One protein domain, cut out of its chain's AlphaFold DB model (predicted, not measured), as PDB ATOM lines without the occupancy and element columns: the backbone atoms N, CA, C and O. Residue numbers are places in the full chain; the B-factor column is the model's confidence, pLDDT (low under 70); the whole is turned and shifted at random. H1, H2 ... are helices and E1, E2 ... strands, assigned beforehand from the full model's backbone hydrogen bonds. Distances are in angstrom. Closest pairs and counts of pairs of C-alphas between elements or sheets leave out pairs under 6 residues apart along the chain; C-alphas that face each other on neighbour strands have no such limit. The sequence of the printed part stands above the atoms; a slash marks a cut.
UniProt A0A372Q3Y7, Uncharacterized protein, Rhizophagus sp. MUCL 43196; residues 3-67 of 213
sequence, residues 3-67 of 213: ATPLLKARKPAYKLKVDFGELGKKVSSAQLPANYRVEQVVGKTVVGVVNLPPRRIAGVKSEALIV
ATOM      1  N   ALA A   3     142.360 -66.375 203.268       95.44
ATOM      2  CA  ALA A   3     141.169 -65.724 203.820       95.44
ATOM      3  C   ALA A   3     139.922 -66.615 203.675       95.44
ATOM      4  O   ALA A   3     139.726 -67.240 202.636       95.44
ATOM      5  N   THR A   4     139.076 -66.678 204.709       95.12
ATOM      6  CA  THR A   4     137.790 -67.406 204.680       95.12
ATOM      7  C   THR A   4     136.693 -66.624 205.412       95.12
ATOM      8  O   THR A   4     136.983 -66.094 206.487       95.12
ATOM      9  N   PRO A   5     135.439 -66.586 204.922       95.62
ATOM     10  CA  PRO A   5     134.321 -65.938 205.618       95.62
ATOM     11  C   PRO A   5     134.089 -66.440 207.050       95.62
ATOM     12  O   PRO A   5     134.109 -67.642 207.317       95.62
ATOM     13  N   LEU A   6     133.817 -65.513 207.972       94.06
ATOM     14  CA  LEU A   6     133.403 -65.804 209.344       94.06
ATOM     15  C   LEU A   6     131.887 -65.729 209.490       94.06
ATOM     16  O   LEU A   6     131.333 -64.722 209.919       94.06
ATOM     17  N   LEU A   7     131.218 -66.845 209.203       90.75
ATOM     18  CA  LEU A   7     129.753 -66.940 209.213       90.75
ATOM     19  C   LEU A   7     129.113 -66.694 210.593       90.75
ATOM     20  O   LEU A   7     127.932 -66.385 210.677       90.75
ATOM     21  N   LYS A   8     129.882 -66.838 211.681       88.62
ATOM     22  CA  LYS A   8     129.416 -66.605 213.061       88.62
ATOM     23  C   LYS A   8     129.618 -65.160 213.542       88.62
ATOM     24  O   LYS A   8     129.306 -64.860 214.693       88.62
ATOM     25  N   ALA A   9     130.208 -64.285 212.727       90.25
ATOM     26  CA  ALA A   9     130.465 -62.902 213.111       90.25
ATOM     27  C   ALA A   9     129.199 -62.043 212.973       90.25
ATOM     28  O   ALA A   9     128.432 -62.208 212.031       90.25
ATOM     29  N   ARG A  10     128.990 -61.108 213.912       89.00
ATOM     30  CA  ARG A  10     127.847 -60.172 213.868       89.00
ATOM     31  C   ARG A  10     127.924 -59.218 212.674       89.00
ATOM     32  O   ARG A  10     126.907 -58.927 212.062       89.00
ATOM     33  N   LYS A  11     129.131 -58.731 212.374       91.31
ATOM     34  CA  LYS A  11     129.450 -57.979 211.156       91.31
ATOM     35  C   LYS A  11     130.208 -58.898 210.194       91.31
ATOM     36  O   LYS A  11     131.001 -59.709 210.686       91.31
ATOM     37  N   PRO A  12     130.018 -58.770 208.868       94.81
ATOM     38  CA  PRO A  12     130.798 -59.521 207.891       94.81
ATOM     39  C   PRO A  12     132.300 -59.386 208.158       94.81
ATOM     40  O   PRO A  12     132.831 -58.283 208.269       94.81
ATOM     41  N   ALA A  13     132.990 -60.519 208.273       96.12
ATOM     42  CA  ALA A  13     134.422 -60.557 208.534       96.12
ATOM     43  C   ALA A  13     135.073 -61.769 207.864       96.12
ATOM     44  O   ALA A  13     134.419 -62.778 207.586       96.12
ATOM     45  N   TYR A  14     136.383 -61.685 207.657       96.44
ATOM     46  CA  TYR A  14     137.219 -62.799 207.236       96.44
ATOM     47  C   TYR A  14     138.094 -63.281 208.384       96.44
ATOM     48  O   TYR A  14     138.650 -62.488 209.143       96.44
ATOM     49  N   LYS A  15     138.269 -64.600 208.461       96.50
ATOM     50  CA  LYS A  15     139.389 -65.227 209.152       96.50
ATOM     51  C   LYS A  15     140.575 -65.221 208.202       96.50
ATOM     52  O   LYS A  15     140.544 -65.891 207.170       96.50
ATOM     53  N   LEU A  16     141.607 -64.484 208.571       96.44
ATOM     54  CA  LEU A  16     142.868 -64.404 207.854       96.44
ATOM     55  C   LEU A  16     143.891 -65.324 208.518       96.44
ATOM     56  O   LEU A  16     143.931 -65.428 209.744       96.44
ATOM     57  N   LYS A  17     144.729 -65.978 207.713       96.38
ATOM     58  CA  LYS A  17     145.973 -66.611 208.164       96.38
ATOM     59  C   LYS A  17     147.127 -65.928 207.443       96.38
ATOM     60  O   LYS A  17     147.313 -66.127 206.236       96.38
ATOM     61  N   VAL A  18     147.849 -65.098 208.181       95.38
ATOM     62  CA  VAL A  18     148.888 -64.199 207.671       95.38
ATOM     63  C   VAL A  18     150.249 -64.742 208.077       95.38
ATOM     64  O   VAL A  18     150.387 -65.291 209.168       95.38
ATOM     65  N   ASP A  19     151.218 -64.645 207.176       94.12
ATOM     66  CA  ASP A  19     152.603 -65.018 207.441       94.12
ATOM     67  C   ASP A  19     153.372 -63.758 207.848       94.12
ATOM     68  O   ASP A  19     153.431 -62.813 207.065       94.12
ATOM     69  N   PHE A  20     153.893 -63.729 209.074       91.38
ATOM     70  CA  PHE A  20     154.706 -62.628 209.594       91.38
ATOM     71  C   PHE A  20     156.192 -63.022 209.662       91.38
ATOM     72  O   PHE A  20     156.918 -62.558 210.538       91.38
ATOM     73  N   GLY A  21     156.650 -63.900 208.760       90.25
ATOM     74  CA  GLY A  21     158.054 -64.295 208.670       90.25
ATOM     75  C   GLY A  21     158.505 -65.060 209.911       90.25
ATOM     76  O   GLY A  21     157.874 -66.043 210.306       90.25
ATOM     77  N   GLU A  22     159.574 -64.594 210.556       89.12
ATOM     78  CA  GLU A  22     160.136 -65.208 211.770       89.12
ATOM     79  C   GLU A  22     159.154 -65.227 212.953       89.12
ATOM     80  O   GLU A  22     159.203 -66.123 213.795       89.12
ATOM     81  N   LEU A  23     158.181 -64.309 212.975       88.56
ATOM     82  CA  LEU A  23     157.113 -64.274 213.981       88.56
ATOM     83  C   LEU A  23     156.049 -65.368 213.765       88.56
ATOM     84  O   LEU A  23     155.143 -65.558 214.590       88.56
ATOM     85  N   GLY A  24     156.157 -66.099 212.656       91.81
ATOM     86  CA  GLY A  24     155.305 -67.212 212.286       91.81
ATOM     87  C   GLY A  24     153.952 -66.794 211.720       91.81
ATOM     88  O   GLY A  24     153.640 -65.627 211.476       91.81
ATOM     89  N   LYS A  25     153.102 -67.799 211.501       95.81
ATOM     90  CA  LYS A  25     151.764 -67.599 210.941       95.81
ATOM     91  C   LYS A  25     150.773 -67.257 212.047       95.81
ATOM     92  O   LYS A  25     150.582 -68.064 212.955       95.81
ATOM     93  N   LYS A  26     150.090 -66.118 211.932       96.31
ATOM     94  CA  LYS A  26     149.066 -65.665 212.885       96.31
ATOM     95  C   LYS A  26     147.681 -65.697 212.260       96.31
ATOM     96  O   LYS A  26     147.514 -65.541 211.046       96.31
ATOM     97  N   VAL A  27     146.675 -65.905 213.101       97.06
ATOM     98  CA  VAL A  27     145.270 -65.805 212.704       97.06
ATOM     99  C   VAL A  27     144.732 -64.430 213.073       97.06
ATOM    100  O   VAL A  27     144.974 -63.954 214.175       97.06
ATOM    101  N   SER A  28     143.962 -63.808 212.185       96.31
ATOM    102  CA  SER A  28     143.263 -62.553 212.474       96.31
ATOM    103  C   SER A  28     141.801 -62.610 212.034       96.31
ATOM    104  O   SER A  28     141.455 -63.345 211.108       96.31
ATOM    105  N   SER A  29     140.935 -61.855 212.706       95.44
ATOM    106  CA  SER A  29     139.561 -61.589 212.271       95.44
ATOM    107  C   SER A  29     139.470 -60.147 211.775       95.44
ATOM    108  O   SER A  29     139.592 -59.233 212.585       95.44
ATOM    109  N   ALA A  30     139.197 -59.938 210.486       94.69
ATOM    110  CA  ALA A  30     139.195 -58.608 209.869       94.69
ATOM    111  C   ALA A  30     137.883 -58.305 209.124       94.69
ATOM    112  O   ALA A  30     137.383 -59.136 208.362       94.69
ATOM    113  N   GLN A  31     137.332 -57.104 209.322       94.56
ATOM    114  CA  GLN A  31     136.087 -56.628 208.697       94.56
ATOM    115  C   GLN A  31     136.353 -56.037 207.303       94.56
ATOM    116  O   GLN A  31     136.152 -54.859 207.048       94.56
ATOM    117  N   LEU A  32     136.845 -56.883 206.400       95.56
ATOM    118  CA  LEU A  32     137.169 -56.531 205.015       95.56
ATOM    119  C   LEU A  32     136.056 -56.734 203.959       95.56
ATOM    120  O   LEU A  32     136.199 -56.137 202.894       95.56
ATOM    121  N   PRO A  33     134.979 -57.534 204.163       96.12
ATOM    122  CA  PRO A  33     134.054 -57.877 203.073       96.12
ATOM    123  C   PRO A  33     133.394 -56.714 202.326       96.12
ATOM    124  O   PRO A  33     133.043 -56.893 201.165       96.12
ATOM    125  N   ALA A  34     133.224 -55.551 202.961       94.62
ATOM    126  CA  ALA A  34     132.657 -54.373 202.303       94.62
ATOM    127  C   ALA A  34     133.568 -53.835 201.181       94.62
ATOM    128  O   ALA A  34     133.082 -53.442 200.127       94.62
ATOM    129  N   ASN A  35     134.889 -53.913 201.375       94.56
ATOM    130  CA  ASN A  35     135.884 -53.305 200.486       94.56
ATOM    131  C   ASN A  35     136.752 -54.305 199.722       94.56
ATOM    132  O   ASN A  35     137.525 -53.903 198.842       94.56
ATOM    133  N   TYR A  36     136.655 -55.590 200.073       94.75
ATOM    134  CA  TYR A  36     137.483 -56.650 199.519       94.75
ATOM    135  C   TYR A  36     136.727 -57.969 199.422       94.75
ATOM    136  O   TYR A  36     136.228 -58.511 200.412       94.75
ATOM    137  N   ARG A  37     136.752 -58.564 198.232       94.94
ATOM    138  CA  ARG A  37     136.430 -59.980 198.044       94.94
ATOM    139  C   ARG A  37     137.580 -60.855 198.535       94.94
ATOM    140  O   ARG A  37     138.729 -60.417 198.567       94.94
ATOM    141  N   VAL A  38     137.284 -62.101 198.895       94.19
ATOM    142  CA  VAL A  38     138.280 -63.060 199.407       94.19
ATOM    143  C   VAL A  38     139.468 -63.196 198.451       94.19
ATOM    144  O   VAL A  38     140.618 -63.164 198.888       94.19
ATOM    145  N   GLU A  39     139.199 -63.266 197.149       93.62
ATOM    146  CA  GLU A  39     140.202 -63.442 196.096       93.62
ATOM    147  C   GLU A  39     141.113 -62.219 195.969       93.62
ATOM    148  O   GLU A  39     142.275 -62.352 195.605       93.62
ATOM    149  N   GLN A  40     140.601 -61.032 196.310       91.44
ATOM    150  CA  GLN A  40     141.384 -59.799 196.321       91.44
ATOM    151  C   GLN A  40     142.270 -59.697 197.561       91.44
ATOM    152  O   GLN A  40     143.270 -58.994 197.520       91.44
ATOM    153  N   VAL A  41     141.907 -60.349 198.669       90.75
ATOM    154  CA  VAL A  41     142.717 -60.347 199.895       90.75
ATOM    155  C   VAL A  41     143.891 -61.309 199.751       90.75
ATOM    156  O   VAL A  41     145.009 -60.987 200.144       90.75
ATOM    157  N   VAL A  42     143.670 -62.494 199.178       90.19
ATOM    158  CA  VAL A  42     144.731 -63.492 198.988       90.19
ATOM    159  C   VAL A  42     145.857 -62.917 198.119       90.19
ATOM    160  O   VAL A  42     145.627 -62.421 197.026       90.19
ATOM    161  N   GLY A  43     147.091 -62.986 198.624       83.56
ATOM    162  CA  GLY A  43     148.278 -62.461 197.938       83.56
ATOM    163  C   GLY A  43     148.589 -60.987 198.213       83.56
ATOM    164  O   GLY A  43     149.681 -60.544 197.872       83.56
ATOM    165  N   LYS A  44     147.702 -60.237 198.882       87.25
ATOM    166  CA  LYS A  44     148.031 -58.883 199.347       87.25
ATOM    167  C   LYS A  44     149.020 -58.909 200.508       87.25
ATOM    168  O   LYS A  44     148.989 -59.803 201.357       87.25
ATOM    169  N   THR A  45     149.851 -57.874 200.552       86.94
ATOM    170  CA  THR A  45     150.583 -57.491 201.761       86.94
ATOM    171  C   THR A  45     149.608 -56.803 202.709       86.94
ATOM    172  O   THR A  45     148.741 -56.051 202.266       86.94
ATOM    173  N   VAL A  46     149.716 -57.097 204.000       91.12
ATOM    174  CA  VAL A  46     148.913 -56.468 205.051       91.12
ATOM    175  C   VAL A  46     149.837 -55.990 206.155       91.12
ATOM    176  O   VAL A  46     150.868 -56.610 206.411       91.12
ATOM    177  N   VAL A  47     149.440 -54.918 206.829       92.38
ATOM    178  CA  VAL A  47     150.101 -54.454 208.047       92.38
ATOM    179  C   VAL A  47     149.292 -54.920 209.242       92.38
ATOM    180  O   VAL A  47     148.059 -54.906 209.209       92.38
ATOM    181  N   GLY A  48     149.972 -55.365 210.294       93.06
ATOM    182  CA  GLY A  48     149.284 -55.760 211.506       93.06
ATOM    183  C   GLY A  48     150.118 -55.640 212.766       93.06
ATOM    184  O   GLY A  48     151.341 -55.739 212.736       93.06
ATOM    185  N   VAL A  49     149.410 -55.458 213.876       93.31
ATOM    186  CA  VAL A  49     149.956 -55.441 215.231       93.31
ATOM    187  C   VAL A  49     149.952 -56.871 215.766       93.31
ATOM    188  O   VAL A  49     148.912 -57.537 215.777       93.31
ATOM    189  N   VAL A  50     151.124 -57.351 216.179       93.31
ATOM    190  CA  VAL A  50     151.381 -58.767 216.515       93.31
ATOM    191  C   VAL A  50     151.811 -58.989 217.967       93.31
ATOM    192  O   VAL A  50     151.939 -60.135 218.390       93.31
ATOM    193  N   ASN A  51     151.987 -57.913 218.734       92.69
ATOM    194  CA  ASN A  51     152.308 -57.901 220.163       92.69
ATOM    195  C   ASN A  51     151.089 -57.501 221.023       92.69
ATOM    196  O   ASN A  51     151.233 -56.816 222.030       92.69
ATOM    197  N   LEU A  52     149.883 -57.902 220.609       93.56
ATOM    198  CA  LEU A  52     148.653 -57.754 221.395       93.56
ATOM    199  C   LEU A  52     148.234 -59.113 221.979       93.56
ATOM    200  O   LEU A  52     148.352 -60.128 221.280       93.56
ATOM    201  N   PRO A  53     147.635 -59.150 223.185       93.44
ATOM    202  CA  PRO A  53     147.081 -60.381 223.730       93.44
ATOM    203  C   PRO A  53     145.995 -60.947 222.799       93.44
ATOM    204  O   PRO A  53     145.143 -60.195 222.302       93.44
ATOM    205  N   PRO A  54     145.944 -62.276 222.579       94.81
ATOM    206  CA  PRO A  54     144.952 -62.865 221.696       94.81
ATOM    207  C   PRO A  54     143.511 -62.617 222.154       94.81
ATOM    208  O   PRO A  54     143.165 -62.808 223.320       94.81
ATOM    209  N   ARG A  55     142.621 -62.296 221.212       93.88
ATOM    210  CA  ARG A  55     141.187 -62.075 221.474       93.88
ATOM    211  C   ARG A  55     140.324 -63.137 220.810       93.88
ATOM    212  O   ARG A  55     140.578 -63.539 219.677       93.88
ATOM    213  N   ARG A  56     139.265 -63.588 221.490       93.38
ATOM    214  CA  ARG A  56     138.264 -64.485 220.889       93.38
ATOM    215  C   ARG A  56     137.179 -63.677 220.182       93.38
ATOM    216  O   ARG A  56     136.421 -62.967 220.831       93.38
ATOM    217  N   ILE A  57     137.073 -63.829 218.864       90.50
ATOM    218  CA  ILE A  57     136.108 -63.119 218.013       90.50
ATOM    219  C   ILE A  57     135.382 -64.145 217.150       90.50
ATOM    220  O   ILE A  57     136.016 -64.868 216.390       90.50
ATOM    221  N   ALA A  58     134.056 -64.245 217.278       89.44
ATOM    222  CA  ALA A  58     133.232 -65.157 216.470       89.44
ATOM    223  C   ALA A  58     133.741 -66.622 216.436       89.44
ATOM    224  O   ALA A  58     133.640 -67.313 215.423       89.44
ATOM    225  N   GLY A  59     134.313 -67.105 217.548       89.00
ATOM    226  CA  GLY A  59     134.891 -68.454 217.655       89.00
ATOM    227  C   GLY A  59     136.328 -68.597 217.135       89.00
ATOM    228  O   GLY A  59     136.880 -69.693 217.186       89.00
ATOM    229  N   VAL A  60     136.958 -67.515 216.677       92.44
ATOM    230  CA  VAL A  60     138.368 -67.462 216.271       92.44
ATOM    231  C   VAL A  60     139.218 -66.872 217.386       92.44
ATOM    232  O   VAL A  60     138.868 -65.839 217.946       92.44
ATOM    233  N   LYS A  61     140.360 -67.500 217.682       95.31
ATOM    234  CA  LYS A  61     141.443 -66.882 218.455       95.31
ATOM    235  C   LYS A  61     142.242 -65.981 217.505       95.31
ATOM    236  O   LYS A  61     142.980 -66.491 216.669       95.31
ATOM    237  N   SER A  62     142.012 -64.675 217.578       94.94
ATOM    238  CA  SER A  62     142.744 -63.654 216.827       94.94
ATOM    239  C   SER A  62     144.040 -63.340 217.564       94.94
ATOM    240  O   SER A  62     143.994 -62.983 218.734       94.94
ATOM    241  N   GLU A  63     145.169 -63.498 216.888       95.88
ATOM    242  CA  GLU A  63     146.540 -63.348 217.400       95.88
ATOM    243  C   GLU A  63     147.279 -62.178 216.734       95.88
ATOM    244  O   GLU A  63     148.453 -61.956 216.999       95.88
ATOM    245  N   ALA A  64     146.600 -61.463 215.839       95.50
ATOM    246  CA  ALA A  64     147.073 -60.233 215.227       95.50
ATOM    247  C   ALA A  64     145.879 -59.317 214.930       95.50
ATOM    248  O   ALA A  64     144.773 -59.800 214.642       95.50
ATOM    249  N   LEU A  65     146.109 -58.009 214.966       94.94
ATOM    250  CA  LEU A  65     145.184 -56.989 214.478       94.94
ATOM    251  C   LEU A  65     145.671 -56.521 213.109       94.94
ATOM    252  O   LEU A  65     146.751 -55.953 213.023       94.94
ATOM    253  N   ILE A  66     144.906 -56.779 212.047       94.75
ATOM    254  CA  ILE A  66     145.191 -56.196 210.729       94.75
ATOM    255  C   ILE A  66     144.623 -54.782 210.702       94.75
ATOM    256  O   ILE A  66     143.437 -54.616 210.987       94.75
ATOM    257  N   VAL A  67     145.468 -53.813 210.360       94.44
ATOM    258  CA  VAL A  67     145.151 -52.383 210.443       94.44
ATOM    259  C   VAL A  67     144.872 -51.777 209.070       94.44
ATOM    260  O   VAL A  67     145.295 -52.304 208.033       94.44
TER     261      VAL A  67
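What this domain is: This is residues 3 to 67 of the 213 residues of an uncharacterized protein of Rhizophagus sp. MUCL 43196 (UniProt A0A372Q3Y7). With little regular structure, this domain has a small antiparallel sheet, the meander E1-E2-E3, each strand beside the one before, with E2 and E3 in the domain's middle; E5 of the hairpin E4-E5 packs on E3, and short helix H1 lies at the opposite end. Of 65 printed residues, 25 are in named elements, mostly strand, in the order E1 E2 E3 H1 E4 E5. The whole is compact, radius of gyration of the C-alphas 11.1 A, spanning 29 by 25 by 16 A.

How they stand to each other: Start at inner strand E2, residues 14 to 19. It forms hairpins with E1, residues 3 to 5, and E3, residues 25 to 30; within hydrogen-bond range are N 4 and O 15, 3.0 A, and N 16 and O 28, 2.8 A. E5, residues 60 to 62, comes closest to E3 at the C-alphas of Ser 62 and Ser 28, 4.5 A. E4, residues 55 to 57, forms an antiparallel hairpin with E5; N 55 and O 62 are within range, 2.9 A. H1, residues 38 to 41, only grazes the three-stranded sheet and is too short for an O i to N i+4 pair; its one O i to N i+3 pair is within range.

Where its parts are: Find C-alpha 3 at (141.169, -65.724, 203.820), where E1 begins; E2 and E3 each run 15.5 A. E5 ends at C-alpha 62, (142.744, -63.654, 216.827).

The domain as a whole: The C-alphas farthest apart, Arg 10 and Glu 22, stand 32.7 A apart. The printed part has no cut; H1 to E4 is a long link. No printed residue is under 70 in pLDDT.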